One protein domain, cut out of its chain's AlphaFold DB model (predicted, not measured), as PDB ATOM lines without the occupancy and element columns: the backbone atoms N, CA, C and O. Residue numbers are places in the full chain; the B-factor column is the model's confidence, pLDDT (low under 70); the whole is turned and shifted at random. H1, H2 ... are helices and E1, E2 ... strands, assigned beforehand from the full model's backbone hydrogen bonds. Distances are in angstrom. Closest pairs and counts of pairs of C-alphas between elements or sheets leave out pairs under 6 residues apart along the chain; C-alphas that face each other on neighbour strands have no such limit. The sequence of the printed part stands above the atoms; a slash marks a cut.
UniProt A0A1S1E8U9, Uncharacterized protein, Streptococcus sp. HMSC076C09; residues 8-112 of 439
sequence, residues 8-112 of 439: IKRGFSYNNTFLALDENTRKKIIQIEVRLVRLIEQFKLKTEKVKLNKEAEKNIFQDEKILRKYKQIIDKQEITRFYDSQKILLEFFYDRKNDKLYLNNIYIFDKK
ATOM      1  N   ILE A   8      18.846 -39.040  -8.910       87.50
ATOM      2  CA  ILE A   8      19.474 -39.971  -7.965       87.50
ATOM      3  C   ILE A   8      18.538 -41.162  -7.747       87.50
ATOM      4  O   ILE A   8      17.387 -40.990  -7.354       87.50
ATOM      5  N   LYS A   9      19.034 -42.375  -7.984       87.25
ATOM      6  CA  LYS A   9      18.359 -43.635  -7.664       87.25
ATOM      7  C   LYS A   9      19.127 -44.351  -6.562       87.25
ATOM      8  O   LYS A   9      20.317 -44.612  -6.700       87.25
ATOM      9  N   ARG A  10      18.447 -44.683  -5.470       84.12
ATOM     10  CA  ARG A  10      19.024 -45.445  -4.356       84.12
ATOM     11  C   ARG A  10      18.667 -46.918  -4.514       84.12
ATOM     12  O   ARG A  10      17.496 -47.246  -4.688       84.12
ATOM     13  N   GLY A  11      19.677 -47.785  -4.505       73.00
ATOM     14  CA  GLY A  11      19.493 -49.231  -4.576       73.00
ATOM     15  C   GLY A  11      18.886 -49.805  -3.293       73.00
ATOM     16  O   GLY A  11      18.902 -49.172  -2.239       73.00
ATOM     17  N   PHE A  12      18.386 -51.038  -3.369       70.12
ATOM     18  CA  PHE A  12      17.796 -51.737  -2.221       70.12
ATOM     19  C   PHE A  12      18.773 -51.855  -1.036       70.12
ATOM     20  O   PHE A  12      18.439 -51.470   0.083       70.12
ATOM     21  N   SER A  13      20.017 -52.285  -1.295       68.31
ATOM     22  CA  SER A  13      21.074 -52.399  -0.272       68.31
ATOM     23  C   SER A  13      21.407 -51.057   0.387       68.31
ATOM     24  O   SER A  13      21.585 -50.979   1.604       68.31
ATOM     25  N   TYR A  14      21.445 -49.985  -0.412       81.44
ATOM     26  CA  TYR A  14      21.630 -48.626   0.083       81.44
ATOM     27  C   TYR A  14      20.517 -48.235   1.056       81.44
ATOM     28  O   TYR A  14      20.806 -47.803   2.167       81.44
ATOM     29  N   ASN A  15      19.253 -48.400   0.655       81.81
ATOM     30  CA  ASN A  15      18.107 -47.986   1.467       81.81
ATOM     31  C   ASN A  15      18.050 -48.744   2.795       81.81
ATOM     32  O   ASN A  15      17.899 -48.114   3.838       81.81
ATOM     33  N   ASN A  16      18.245 -50.065   2.769       79.56
ATOM     34  CA  ASN A  16      18.243 -50.878   3.985       79.56
ATOM     35  C   ASN A  16      19.343 -50.439   4.950       79.56
ATOM     36  O   ASN A  16      19.082 -50.206   6.129       79.56
ATOM     37  N   THR A  17      20.564 -50.262   4.435       78.06
ATOM     38  CA  THR A  17      21.682 -49.791   5.253       78.06
ATOM     39  C   THR A  17      21.408 -48.392   5.788       78.06
ATOM     40  O   THR A  17      21.595 -48.158   6.969       78.06
ATOM     41  N   PHE A  18      20.925 -47.463   4.960       85.94
ATOM     42  CA  PHE A  18      20.653 -46.086   5.369       85.94
ATOM     43  C   PHE A  18      19.597 -45.998   6.480       85.94
ATOM     44  O   PHE A  18      19.773 -45.230   7.423       85.94
ATOM     45  N   LEU A  19      18.525 -46.793   6.391       85.31
ATOM     46  CA  LEU A  19      17.453 -46.838   7.391       85.31
ATOM     47  C   LEU A  19      17.920 -47.400   8.738       85.31
ATOM     48  O   LEU A  19      17.456 -46.940   9.776       85.31
ATOM     49  N   ALA A  20      18.864 -48.344   8.727       83.38
ATOM     50  CA  ALA A  20      19.402 -48.969   9.934       83.38
ATOM     51  C   ALA A  20      20.399 -48.085  10.718       83.38
ATOM     52  O   ALA A  20      20.930 -48.515  11.743       83.38
ATOM     53  N   LEU A  21      20.704 -46.873  10.241       86.19
ATOM     54  CA  LEU A  21      21.725 -46.006  10.831       86.19
ATOM     55  C   LEU A  21      21.161 -44.961  11.788       86.19
ATOM     56  O   LEU A  21      20.080 -44.401  11.594       86.19
ATOM     57  N   ASP A  22      21.972 -44.615  12.786       88.56
ATOM     58  CA  ASP A  22      21.697 -43.492  13.670       88.56
ATOM     59  C   ASP A  22      21.629 -42.166  12.887       88.56
ATOM     60  O   ASP A  22      22.147 -42.020  11.772       88.56
ATOM     61  N   GLU A  23      20.948 -41.182  13.466       91.12
ATOM     62  CA  GLU A  23      20.669 -39.910  12.797       91.12
ATOM     63  C   GLU A  23      21.945 -39.125  12.443       91.12
ATOM     64  O   GLU A  23      22.025 -38.502  11.381       91.12
ATOM     65  N   ASN A  24      22.976 -39.193  13.290       90.75
ATOM     66  CA  ASN A  24      24.243 -38.502  13.059       90.75
ATOM     67  C   ASN A  24      24.976 -39.097  11.845       90.75
ATOM     68  O   ASN A  24      25.400 -38.376  10.936       90.75
ATOM     69  N   THR A  25      25.061 -40.426  11.767       88.75
ATOM     70  CA  THR A  25      25.672 -41.113  10.624       88.75
ATOM     71  C   THR A  25      24.893 -40.859   9.328       88.75
ATOM     72  O   THR A  25      25.505 -40.588   8.290       88.75
ATOM     73  N   ARG A  26      23.552 -40.835   9.378       91.88
ATOM     74  CA  ARG A  26      22.712 -40.460   8.225       91.88
ATOM     75  C   ARG A  26      23.006 -39.043   7.725       91.88
ATOM     76  O   ARG A  26      23.195 -38.857   6.521       91.88
ATOM     77  N   LYS A  27      23.138 -38.057   8.623       92.69
ATOM     78  CA  LYS A  27      23.513 -36.673   8.260       92.69
ATOM     79  C   LYS A  27      24.863 -36.619   7.541       92.69
ATOM     80  O   LYS A  27      24.982 -35.957   6.508       92.69
ATOM     81  N   LYS A  28      25.867 -37.363   8.021       92.38
ATOM     82  CA  LYS A  28      27.184 -37.465   7.360       92.38
ATOM     83  C   LYS A  28      27.078 -38.056   5.952       92.38
ATOM     84  O   LYS A  28      27.705 -37.539   5.030       92.38
ATOM     85  N   ILE A  29      26.265 -39.095   5.761       91.44
ATOM     86  CA  ILE A  29      26.058 -39.719   4.445       91.44
ATOM     87  C   ILE A  29      25.397 -38.743   3.465       91.44
ATOM     88  O   ILE A  29      25.881 -38.599   2.344       91.44
ATOM     89  N   ILE A  30      24.371 -38.001   3.893       92.50
ATOM     90  CA  ILE A  30      23.727 -36.971   3.058       92.50
ATOM     91  C   ILE A  30      24.748 -35.908   2.618       92.50
ATOM     92  O   ILE A  30      24.771 -35.502   1.457       92.50
ATOM     93  N   GLN A  31      25.661 -35.489   3.499       92.56
ATOM     94  CA  GLN A  31      26.733 -34.557   3.120       92.56
ATOM     95  C   GLN A  31      27.678 -35.142   2.056       92.56
ATOM     96  O   GLN A  31      28.167 -34.410   1.190       92.56
ATOM     97  N   ILE A  32      27.952 -36.450   2.110       92.00
ATOM     98  CA  ILE A  32      28.743 -37.153   1.092       92.00
ATOM     99  C   ILE A  32      27.977 -37.204  -0.236       92.00
ATOM    100  O   ILE A  32      28.570 -36.880  -1.266       92.00
ATOM    101  N   GLU A  33      26.678 -37.530  -0.218       91.69
ATOM    102  CA  GLU A  33      25.807 -37.509  -1.405       91.69
ATOM    103  C   GLU A  33      25.833 -36.134  -2.088       91.69
ATOM    104  O   GLU A  33      26.128 -36.037  -3.278       91.69
ATOM    105  N   VAL A  34      25.614 -35.050  -1.335       91.62
ATOM    106  CA  VAL A  34      25.615 -33.676  -1.872       91.62
ATOM    107  C   VAL A  34      26.956 -33.331  -2.524       91.62
ATOM    108  O   VAL A  34      27.001 -32.725  -3.595       91.62
ATOM    109  N   ARG A  35      28.075 -33.732  -1.909       90.56
ATOM    110  CA  ARG A  35      29.412 -33.524  -2.487       90.56
ATOM    111  C   ARG A  35      29.617 -34.329  -3.768       90.56
ATOM    112  O   ARG A  35      30.239 -33.815  -4.695       90.56
ATOM    113  N   LEU A  36      29.113 -35.560  -3.826       91.06
ATOM    114  CA  LEU A  36      29.192 -36.407  -5.013       91.06
ATOM    115  C   LEU A  36      28.393 -35.811  -6.179       91.06
ATOM    116  O   LEU A  36      28.908 -35.740  -7.293       91.06
ATOM    117  N   VAL A  37      27.182 -35.314  -5.911       91.50
ATOM    118  CA  VAL A  37      26.356 -34.607  -6.904       91.50
ATOM    119  C   VAL A  37      27.111 -33.399  -7.461       91.50
ATOM    120  O   VAL A  37      27.278 -33.298  -8.675       91.50
ATOM    121  N   ARG A  38      27.674 -32.550  -6.588       90.44
ATOM    122  CA  ARG A  38      28.486 -31.394  -7.011       90.44
ATOM    123  C   ARG A  38      29.692 -31.803  -7.855       90.44
ATOM    124  O   ARG A  38      30.021 -31.120  -8.818       90.44
ATOM    125  N   LEU A  39      30.358 -32.908  -7.517       90.94
ATOM    126  CA  LEU A  39      31.493 -33.421  -8.290       90.94
ATOM    127  C   LEU A  39      31.060 -33.856  -9.697       90.94
ATOM    128  O   LEU A  39      31.755 -33.555 -10.667       90.94
ATOM    129  N   ILE A  40      29.914 -34.528  -9.823       89.56
ATOM    130  CA  ILE A  40      29.358 -34.945 -11.118       89.56
ATOM    131  C   ILE A  40      28.933 -33.728 -11.946       89.56
ATOM    132  O   ILE A  40      29.227 -33.670 -13.138       89.56
ATOM    133  N   GLU A  41      28.299 -32.733 -11.332       90.62
ATOM    134  CA  GLU A  41      27.940 -31.476 -12.001       90.62
ATOM    135  C   GLU A  41      29.186 -30.725 -12.492       90.62
ATOM    136  O   GLU A  41      29.250 -30.332 -13.657       90.62
ATOM    137  N   GLN A  42      30.226 -30.614 -11.659       88.44
ATOM    138  CA  GLN A  42      31.510 -30.039 -12.066       88.44
ATOM    139  C   GLN A  42      32.149 -30.823 -13.215       88.44
ATOM    140  O   GLN A  42      32.668 -30.220 -14.153       88.44
ATOM    141  N   PHE A  43      32.087 -32.156 -13.181       89.50
ATOM    142  CA  PHE A  43      32.576 -33.005 -14.264       89.50
ATOM    143  C   PHE A  43      31.837 -32.746 -15.584       89.50
ATOM    144  O   PHE A  43      32.491 -32.623 -16.621       89.50
ATOM    145  N   LYS A  44      30.503 -32.614 -15.560       89.12
ATOM    146  CA  LYS A  44      29.695 -32.278 -16.746       89.12
ATOM    147  C   LYS A  44      30.108 -30.931 -17.335       89.12
ATOM    148  O   LYS A  44      30.518 -30.882 -18.492       89.12
ATOM    149  N   LEU A  45      30.106 -29.881 -16.509       87.50
ATOM    150  CA  LEU A  45      30.473 -28.522 -16.920       87.50
ATOM    151  C   LEU A  45      31.884 -28.475 -17.515       87.50
ATOM    152  O   LEU A  45      32.117 -27.857 -18.552       87.50
ATOM    153  N   LYS A  46      32.841 -29.171 -16.888       86.88
ATOM    154  CA  LYS A  46      34.222 -29.230 -17.382       86.88
ATOM    155  C   LYS A  46      34.327 -29.999 -18.701       86.88
ATOM    156  O   LYS A  46      35.120 -29.618 -19.555       86.88
ATOM    157  N   THR A  47      33.534 -31.055 -18.877       86.44
ATOM    158  CA  THR A  47      33.489 -31.834 -20.123       86.44
ATOM    159  C   THR A  47      32.979 -30.982 -21.282       86.44
ATOM    160  O   THR A  47      33.589 -30.986 -22.347       86.44
ATOM    161  N   GLU A  48      31.899 -30.227 -21.072       85.38
ATOM    162  CA  GLU A  48      31.356 -29.299 -22.073       85.38
ATOM    163  C   GLU A  48      32.344 -28.176 -22.392       85.38
ATOM    164  O   GLU A  48      32.636 -27.933 -23.560       85.38
ATOM    165  N   LYS A  49      32.951 -27.562 -21.369       84.62
ATOM    166  CA  LYS A  49      33.951 -26.503 -21.559       84.62
ATOM    167  C   LYS A  49      35.151 -26.971 -22.388       84.62
ATOM    168  O   LYS A  49      35.611 -26.249 -23.266       84.62
ATOM    169  N   VAL A  50      35.661 -28.178 -22.127       81.62
ATOM    170  CA  VAL A  50      36.775 -28.752 -22.903       81.62
ATOM    171  C   VAL A  50      36.359 -29.029 -24.348       81.62
ATOM    172  O   VAL A  50      37.170 -28.799 -25.238       81.62
ATOM    173  N   LYS A  51      35.126 -29.488 -24.603       84.94
ATOM    174  CA  LYS A  51      34.620 -29.670 -25.976       84.94
ATOM    175  C   LYS A  51      34.566 -28.340 -26.733       84.94
ATOM    176  O   LYS A  51      35.205 -28.223 -27.770       84.94
ATOM    177  N   LEU A  52      33.925 -27.327 -26.149       84.12
ATOM    178  CA  LEU A  52      33.790 -25.995 -26.753       84.12
ATOM    179  C   LEU A  52      35.148 -25.325 -27.010       84.12
ATOM    180  O   LEU A  52      35.372 -24.736 -28.059       84.12
ATOM    181  N   ASN A  53      36.090 -25.433 -26.070       81.62
ATOM    182  CA  ASN A  53      37.416 -24.839 -26.245       81.62
ATOM    183  C   ASN A  53      38.292 -25.591 -27.260       81.62
ATOM    184  O   ASN A  53      39.187 -24.971 -27.827       81.62
ATOM    185  N   LYS A  54      38.054 -26.894 -27.488       79.69
ATOM    186  CA  LYS A  54      38.692 -27.647 -28.582       79.69
ATOM    187  C   LYS A  54      38.178 -27.193 -29.939       79.69
ATOM    188  O   LYS A  54      38.979 -26.995 -30.837       79.69
ATOM    189  N   GLU A  55      36.865 -27.014 -30.056       79.00
ATOM    190  CA  GLU A  55      36.225 -26.481 -31.264       79.00
ATOM    191  C   GLU A  55      36.692 -25.048 -31.569       79.00
ATOM    192  O   GLU A  55      36.814 -24.677 -32.727       79.00
ATOM    193  N   ALA A  56      37.013 -24.266 -30.534       76.50
ATOM    194  CA  ALA A  56      37.512 -22.897 -30.654       76.50
ATOM    195  C   ALA A  56      39.054 -22.761 -30.657       76.50
ATOM    196  O   ALA A  56      39.545 -21.655 -30.441       76.50
ATOM    197  N   GLU A  57      39.812 -23.856 -30.806       75.69
ATOM    198  CA  GLU A  57      41.293 -23.885 -30.843       75.69
ATOM    199  C   GLU A  57      42.009 -23.147 -29.684       75.69
ATOM    200  O   GLU A  57      43.109 -22.613 -29.822       75.69
ATOM    201  N   LYS A  58      41.411 -23.127 -28.485       80.62
ATOM    202  CA  LYS A  58      41.996 -22.467 -27.302       80.62
ATOM    203  C   LYS A  58      42.934 -23.397 -26.529       80.62
ATOM    204  O   LYS A  58      42.789 -24.618 -26.537       80.62
ATOM    205  N   ASN A  59      43.859 -22.824 -25.756       75.12
ATOM    206  CA  ASN A  59      44.706 -23.601 -24.846       75.12
ATOM    207  C   ASN A  59      43.875 -24.186 -23.679       75.12
ATOM    208  O   ASN A  59      43.281 -23.453 -22.889       75.12
ATOM    209  N   ILE A  60      43.833 -25.519 -23.567       84.44
ATOM    210  CA  ILE A  60      42.947 -26.278 -22.655       84.44
ATOM    211  C   ILE A  60      43.685 -27.138 -21.625       84.44
ATOM    212  O   ILE A  60      43.050 -27.886 -20.875       84.44
ATOM    213  N   PHE A  61      45.015 -27.066 -21.569       77.38
ATOM    214  CA  PHE A  61      45.836 -28.026 -20.823       77.38
ATOM    215  C   PHE A  61      45.422 -28.186 -19.346       77.38
ATOM    216  O   PHE A  61      45.296 -29.303 -18.832       77.38
ATOM    217  N   GLN A  62      45.154 -27.074 -18.654       80.50
ATOM    218  CA  GLN A  62      44.738 -27.097 -17.246       80.50
ATOM    219  C   GLN A  62      43.334 -27.692 -17.054       80.50
ATOM    220  O   GLN A  62      43.111 -28.474 -16.124       80.50
ATOM    221  N   ASP A  63      42.397 -27.367 -17.949       80.12
ATOM    222  CA  ASP A  63      41.022 -27.863 -17.895       80.12
ATOM    223  C   ASP A  63      40.965 -29.374 -18.173       80.12
ATOM    224  O   ASP A  63      40.254 -30.097 -17.470       80.12
ATOM    225  N   GLU A  64      41.787 -29.881 -19.099       83.44
ATOM    226  CA  GLU A  64      41.940 -31.321 -19.332       83.44
ATOM    227  C   GLU A  64      42.540 -32.052 -18.126       83.44
ATOM    228  O   GLU A  64      42.082 -33.140 -17.765       83.44
ATOM    229  N   LYS A  65      43.553 -31.469 -17.472       86.62
ATOM    230  CA  LYS A  65      44.182 -32.066 -16.283       86.62
ATOM    231  C   LYS A  65      43.174 -32.228 -15.142       86.62
ATOM    232  O   LYS A  65      43.147 -33.270 -14.486       86.62
ATOM    233  N   ILE A  66      42.326 -31.223 -14.921       84.25
ATOM    234  CA  ILE A  66      41.250 -31.270 -13.922       84.25
ATOM    235  C   ILE A  66      40.178 -32.292 -14.328       84.25
ATOM    236  O   ILE A  66      39.778 -33.117 -13.505       84.25
ATOM    237  N   LEU A  67      39.767 -32.306 -15.600       86.75
ATOM    238  CA  LEU A  67      38.796 -33.272 -16.118       86.75
ATOM    239  C   LEU A  67      39.271 -34.720 -15.925       86.75
ATOM    240  O   LEU A  67      38.486 -35.571 -15.505       86.75
ATOM    241  N   ARG A  68      40.560 -34.999 -16.161       87.38
ATOM    242  CA  ARG A  68      41.164 -36.319 -15.911       87.38
ATOM    243  C   ARG A  68      41.045 -36.733 -14.443       87.38
ATOM    244  O   ARG A  68      40.710 -37.885 -14.184       87.38
ATOM    245  N   LYS A  69      41.247 -35.813 -13.491       87.50
ATOM    246  CA  LYS A  69      41.076 -36.099 -12.054       87.50
ATOM    247  C   LYS A  69      39.629 -36.453 -11.709       87.50
ATOM    248  O   LYS A  69      39.393 -37.456 -11.045       87.50
ATOM    249  N   TYR A  70      38.656 -35.675 -12.184       87.19
ATOM    250  CA  TYR A  70      37.241 -35.990 -11.955       87.19
ATOM    251  C   TYR A  70      36.840 -37.319 -12.588       87.19
ATOM    252  O   TYR A  70      36.171 -38.128 -11.949       87.19
ATOM    253  N   LYS A  71      37.307 -37.573 -13.816       86.62
ATOM    254  CA  LYS A  71      37.079 -38.835 -14.511       86.62
ATOM    255  C   LYS A  71      37.624 -40.017 -13.709       86.62
ATOM    256  O   LYS A  71      36.895 -40.976 -13.521       86.62
ATOM    257  N   GLN A  72      38.841 -39.920 -13.168       86.69
ATOM    258  CA  GLN A  72      39.420 -40.960 -12.308       86.69
ATOM    259  C   GLN A  72      38.568 -41.241 -11.063       86.69
ATOM    260  O   GLN A  72      38.389 -42.398 -10.700       86.69
ATOM    261  N   ILE A  73      38.025 -40.203 -10.417       84.00
ATOM    262  CA  ILE A  73      37.168 -40.366  -9.233       84.00
ATOM    263  C   ILE A  73      35.834 -41.029  -9.607       84.00
ATOM    264  O   ILE A  73      35.393 -41.943  -8.917       84.00
ATOM    265  N   ILE A  74      35.201 -40.602 -10.704       85.31
ATOM    266  CA  ILE A  74      33.921 -41.159 -11.172       85.31
ATOM    267  C   ILE A  74      34.090 -42.599 -11.667       85.31
ATOM    268  O   ILE A  74      33.276 -43.455 -11.336       85.31
ATOM    269  N   ASP A  75      35.150 -42.877 -12.428       80.50
ATOM    270  CA  ASP A  75      35.442 -44.213 -12.960       80.50
ATOM    271  C   ASP A  75      35.794 -45.201 -11.837       80.50
ATOM    272  O   ASP A  75      35.571 -46.399 -11.991       80.50
ATOM    273  N   LYS A  76      36.282 -44.709 -10.688       80.25
ATOM    274  CA  LYS A  76      36.493 -45.528  -9.487       80.25
ATOM    275  C   LYS A  76      35.180 -46.019  -8.862       80.25
ATOM    276  O   LYS A  76      35.222 -47.004  -8.140       80.25
ATOM    277  N   GLN A  77      34.044 -45.358  -9.126       83.44
ATOM    278  CA  GLN A  77      32.715 -45.751  -8.620       83.44
ATOM    279  C   GLN A  77      32.596 -45.773  -7.083       83.44
ATOM    280  O   GLN A  77      31.687 -46.370  -6.508       83.44
ATOM    281  N   GLU A  78      33.511 -45.090  -6.390       84.56
ATOM    282  CA  GLU A  78      33.588 -45.073  -4.931       84.56
ATOM    283  C   GLU A  78      34.060 -43.710  -4.420       84.56
ATOM    284  O   GLU A  78      35.030 -43.137  -4.929       84.56
ATOM    285  N   ILE A  79      33.430 -43.213  -3.354       86.25
ATOM    286  CA  ILE A  79      33.888 -42.031  -2.616       86.25
ATOM    287  C   ILE A  79      34.069 -42.371  -1.138       86.25
ATOM    288  O   ILE A  79      33.253 -43.062  -0.537       86.25
ATOM    289  N   THR A  80      35.167 -41.907  -0.542       86.25
ATOM    290  CA  THR A  80      35.513 -42.185   0.858       86.25
ATOM    291  C   THR A  80      35.671 -40.886   1.636       86.25
ATOM    292  O   THR A  80      36.294 -39.938   1.152       86.25
ATOM    293  N   ARG A  81      35.151 -40.851   2.863       87.69
ATOM    294  CA  ARG A  81      35.392 -39.783   3.835       87.69
ATOM    295  C   ARG A  81      35.811 -40.355   5.179       87.69
ATOM    296  O   ARG A  81      35.318 -41.395   5.603       87.69
ATOM    297  N   PHE A  82      36.727 -39.644   5.820       84.06
ATOM    298  CA  PHE A  82      37.233 -39.948   7.148       84.06
ATOM    299  C   PHE A  82      36.673 -38.918   8.128       84.06
ATOM    300  O   PHE A  82      36.611 -37.730   7.810       84.06
ATOM    301  N   TYR A  83      36.255 -39.410   9.282       84.19
ATOM    302  CA  TYR A  83      35.822 -38.685  10.468       84.19
ATOM    303  C   TYR A  83      36.585 -39.279  11.662       84.19
ATOM    304  O   TYR A  83      37.049 -40.417  11.584       84.19
ATOM    305  N   ASP A  84      36.676 -38.552  12.774       77.88
ATOM    306  CA  ASP A  84      37.574 -38.896  13.892       77.88
ATOM    307  C   ASP A  84      37.400 -40.322  14.439       77.88
ATOM    308  O   ASP A  84      38.378 -40.991  14.783       77.88
ATOM    309  N   SER A  85      36.157 -40.811  14.476       81.56
ATOM    310  CA  SER A  85      35.799 -42.154  14.947       81.56
ATOM    311  C   SER A  85      35.367 -43.115  13.839       81.56
ATOM    312  O   SER A  85      35.218 -44.312  14.097       81.56
ATOM    313  N   GLN A  86      35.152 -42.627  12.613       86.38
ATOM    314  CA  GLN A  86      34.505 -43.396  11.550       86.38
ATOM    315  C   GLN A  86      35.025 -43.045  10.163       86.38
ATOM    316  O   GLN A  86      35.213 -41.889   9.808       86.38
ATOM    317  N   LYS A  87      35.134 -44.050   9.307       87.94
ATOM    318  CA  LYS A  87      35.335 -43.887   7.871       87.94
ATOM    319  C   LYS A  87      34.070 -44.346   7.154       87.94
ATOM    320  O   LYS A  87      33.570 -45.430   7.428       87.94
ATOM    321  N   ILE A  88      33.565 -43.542   6.223       86.69
ATOM    322  CA  ILE A  88      32.376 -43.852   5.419       86.69
ATOM    323  C   ILE A  88      32.795 -43.959   3.954       86.69
ATOM    324  O   ILE A  88      33.451 -43.060   3.421       86.69
ATOM    325  N   LEU A  89      32.424 -45.060   3.305       86.12
ATOM    326  CA  LEU A  89      32.598 -45.288   1.876       86.12
ATOM    327  C   LEU A  89      31.226 -45.454   1.228       86.12
ATOM    328  O   LEU A  89      30.395 -46.217   1.716       86.12
ATOM    329  N   LEU A  90      31.007 -44.745   0.126       85.50
ATOM    330  CA  LEU A  90      29.792 -44.835  -0.671       85.50
ATOM    331  C   LEU A  90      30.141 -45.371  -2.062       85.50
ATOM    332  O   LEU A  90      31.000 -44.808  -2.746       85.50
ATOM    333  N   GLU A  91      29.483 -46.462  -2.451       83.19
ATOM    334  CA  GLU A  91      29.600 -47.099  -3.766       83.19
ATOM    335  C   GLU A  91      28.507 -46.552  -4.686       83.19
ATOM    336  O   GLU A  91      27.325 -46.541  -4.327       83.19
ATOM    337  N   PHE A  92      28.892 -46.089  -5.874       85.38
ATOM    338  CA  PHE A  92      27.976 -45.450  -6.808       85.38
ATOM    339  C   PHE A  92      28.306 -45.771  -8.262       85.38
ATOM    340  O   PHE A  92      29.454 -45.979  -8.632       85.38
ATOM    341  N   PHE A  93      27.299 -45.707  -9.122       85.06
ATOM    342  CA  PHE A  93      27.458 -45.789 -10.565       85.06
ATOM    343  C   PHE A  93      26.811 -44.571 -11.221       85.06
ATOM    344  O   PHE A  93      25.655 -44.255 -10.955       85.06
ATOM    345  N   TYR A  94      27.552 -43.875 -12.081       85.25
ATOM    346  CA  TYR A  94      27.020 -42.746 -12.840       85.25
ATOM    347  C   TYR A  94      26.824 -43.136 -14.307       85.25
ATOM    348  O   TYR A  94      27.785 -43.263 -15.071       85.25
ATOM    349  N   ASP A  95      25.561 -43.298 -14.696       83.81
ATOM    350  CA  ASP A  95      25.156 -43.519 -16.077       83.81
ATOM    351  C   ASP A  95      25.221 -42.197 -16.844       83.81
ATOM    352  O   ASP A  95      24.295 -41.382 -16.824       83.81
ATOM    353  N   ARG A  96      26.343 -42.003 -17.539       84.00
ATOM    354  CA  ARG A  96      26.601 -40.814 -18.359       84.00
ATOM    355  C   ARG A  96      25.596 -40.641 -19.499       84.00
ATOM    356  O   ARG A  96      25.401 -39.511 -19.929       84.00
ATOM    357  N   LYS A  97      25.005 -41.730 -20.013       82.12
ATOM    358  CA  LYS A  97      24.095 -41.687 -21.167       82.12
ATOM    359  C   LYS A  97      22.716 -41.188 -20.749       82.12
ATOM    360  O   LYS A  97      22.136 -40.353 -21.433       82.12
ATOM    361  N   ASN A  98      22.215 -41.689 -19.623       82.38
ATOM    362  CA  ASN A  98      20.873 -41.363 -19.137       82.38
ATOM    363  C   ASN A  98      20.848 -40.273 -18.058       82.38
ATOM    364  O   ASN A  98      19.777 -39.968 -17.537       82.38
ATOM    365  N   ASP A  99      22.012 -39.728 -17.707       83.12
ATOM    366  CA  ASP A  99      22.208 -38.742 -16.647       83.12
ATOM    367  C   ASP A  99      21.609 -39.161 -15.288       83.12
ATOM    368  O   ASP A  99      20.838 -38.440 -14.642       83.12
ATOM    369  N   LYS A 100      21.938 -40.390 -14.872       87.81
ATOM    370  CA  LYS A 100      21.419 -41.012 -13.646       87.81
ATOM    371  C   LYS A 100      22.556 -41.435 -12.728       87.81
ATOM    372  O   LYS A 100      23.467 -42.150 -13.144       87.81
ATOM    373  N   LEU A 101      22.477 -41.026 -11.465       88.31
ATOM    374  CA  LEU A 101      23.362 -41.480 -10.398       88.31
ATOM    375  C   LEU A 101      22.678 -42.590  -9.603       88.31
ATOM    376  O   LEU A 101      21.638 -42.365  -8.990       88.31
ATOM    377  N   TYR A 102      23.283 -43.767  -9.585       85.25
ATOM    378  CA  TYR A 102      22.853 -44.903  -8.788       85.25
ATOM    379  C   TYR A 102      23.731 -45.002  -7.541       85.25
ATOM    380  O   TYR A 102      24.947 -45.128  -7.653       85.25
ATOM    381  N   LEU A 103      23.125 -44.923  -6.357       86.00
ATOM    382  CA  LEU A 103      23.794 -45.161  -5.079       86.00
ATOM    383  C   LEU A 103      23.571 -46.629  -4.711       86.00
ATOM    384  O   LEU A 103      22.446 -47.026  -4.401       86.00
ATOM    385  N   ASN A 104      24.626 -47.437  -4.800       77.06
ATOM    386  CA  ASN A 104      24.522 -48.890  -4.699       77.06
ATOM    387  C   ASN A 104      24.553 -49.345  -3.242       77.06
ATOM    388  O   ASN A 104      23.683 -50.110  -2.823       77.06
ATOM    389  N   ASN A 105      25.542 -48.874  -2.474       79.38
ATOM    390  CA  ASN A 105      25.734 -49.328  -1.102       79.38
ATOM    391  C   ASN A 105      26.494 -48.327  -0.214       79.38
ATOM    392  O   ASN A 105      27.214 -47.452  -0.708       79.38
ATOM    393  N   ILE A 106      26.340 -48.484   1.104       82.19
ATOM    394  CA  ILE A 106      27.041 -47.713   2.140       82.19
ATOM    395  C   ILE A 106      27.899 -48.670   2.963       82.19
ATOM    396  O   ILE A 106      27.405 -49.672   3.470       82.19
ATOM    397  N   TYR A 107      29.163 -48.317   3.174       82.00
ATOM    398  CA  TYR A 107      30.069 -49.060   4.044       82.00
ATOM    399  C   TYR A 107      30.605 -48.140   5.133       82.00
ATOM    400  O   TYR A 107      31.237 -47.119   4.851       82.00
ATOM    401  N   ILE A 108      30.374 -48.513   6.388       83.62
ATOM    402  CA  ILE A 108      30.840 -47.764   7.557       83.62
ATOM    403  C   ILE A 108      31.923 -48.565   8.247       83.62
ATOM    404  O   ILE A 108      31.770 -49.757   8.499       83.62
ATOM    405  N   PHE A 109      33.025 -47.903   8.560       81.44
ATOM    406  CA  PHE A 109      34.137 -48.478   9.287       81.44
ATOM    407  C   PHE A 109      34.335 -47.696  10.580       81.44
ATOM    408  O   PHE A 109      34.599 -46.498  10.534       81.44
ATOM    409  N   ASP A 110      34.252 -48.374  11.715       82.50
ATOM    410  CA  ASP A 110      34.547 -47.787  13.016       82.50
ATOM    411  C   ASP A 110      36.052 -47.863  13.284       82.50
ATOM    412  O   ASP A 110      36.731 -48.827  12.905       82.50
ATOM    413  N   LYS A 111      36.597 -46.838  13.937       81.00
ATOM    414  CA  LYS A 111      37.990 -46.844  14.383       81.00
ATOM    415  C   LYS A 111      38.187 -47.954  15.420       81.00
ATOM    416  O   LYS A 111      37.369 -48.132  16.322       81.00
ATOM    417  N   LYS A 112      39.254 -48.741  15.290       71.94
ATOM    418  CA  LYS A 112      39.545 -49.828  16.234       71.94
ATOM    419  C   LYS A 112      39.878 -49.250  17.610       71.94
ATOM    420  O   LYS A 112      40.845 -48.509  17.744       71.94
TER     421      LYS A 112
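This is residues 8 to 112 of the 439 residues of an uncharacterized protein of Streptococcus sp. HMSC076C09 (UniProt A0A1S1E8U9). A twisted sheet of four strands curls round the first half of one long helix, H2, whose second half runs on past the sheet. There H3 folds back on H2 as a helical hairpin and comes down to the sheet, while the short H1 sits beside the strands next to E4. The printed part has 105 residues, with three named helices and four named strands in the order E1, H1, H2, H3, E2, E3, E4, and its class is mixed, helices and strands. The sheet's order is E1, E4, E3, E2, mixed, with E1 parallel to E4 and the other neighbours antiparallel. The whole is loose and elongated, with a radius of gyration of the C-alphas of 16.3 A and spans of 52 by 30 by 19 A.

E1, residues 8 to 10, is an edge strand and the parallel neighbour of E4, residues 100 to 111; N 9 and O 101 are 2.8 A apart, within hydrogen-bond range. H1, residues 12 to 19, is at the sheet's level, with a height over the sheet of 0.8 A; its closest C-alphas to E4 are those of Tyr 14 and Asn 105, 4.3 A. H2, residues 23 to 55, is close to H1 but not clearly touching, the closest C-alphas being those of Phe 18 and Arg 26, 6.6 A. H2 is on one face of the sheet, in two layers, a helix over a sheet, and the sheet curls round it. H3, residues 61 to 75, touches residues 39 to 50 of H2 alone, opposite ways at a steep tilt of 42 degrees; the closest C-alphas are those of Phe 43 and Tyr 70, 6.0 A. H3 only grazes the sheet, with residues 73 to 75, and is apart from H1. E2, residues 78 to 83, E3, residues 86 to 95, and E4 form a meander, each strand the antiparallel neighbour of the one before. In the hairpin of E2 and E3, N 81 and O 88 are 2.8 A apart; in that of E3 and E4, N 89 and O 107 are 2.8 A apart, both within hydrogen-bond range. In H1, H2 and H3 every O i to N i+4 pair is within hydrogen-bond range.

E1 begins at C-alpha 8, (19.474, -39.971, -7.965). H2 measures 48.6 A from C-alpha 23 to C-alpha 55, (36.225, -26.481, -31.264), and H3 20.8 A. E3 measures 29.2 A and E4 33.1 A, ending at C-alpha 111, (37.990, -46.844, 14.383).

The two C-alphas farthest apart are those of Ala 56 and Lys 112, 54.1 A. The printed part has no cut, and its six links are tight. The mean pLDDT of the printed part is 84.7, and residue 13 alone is under 70.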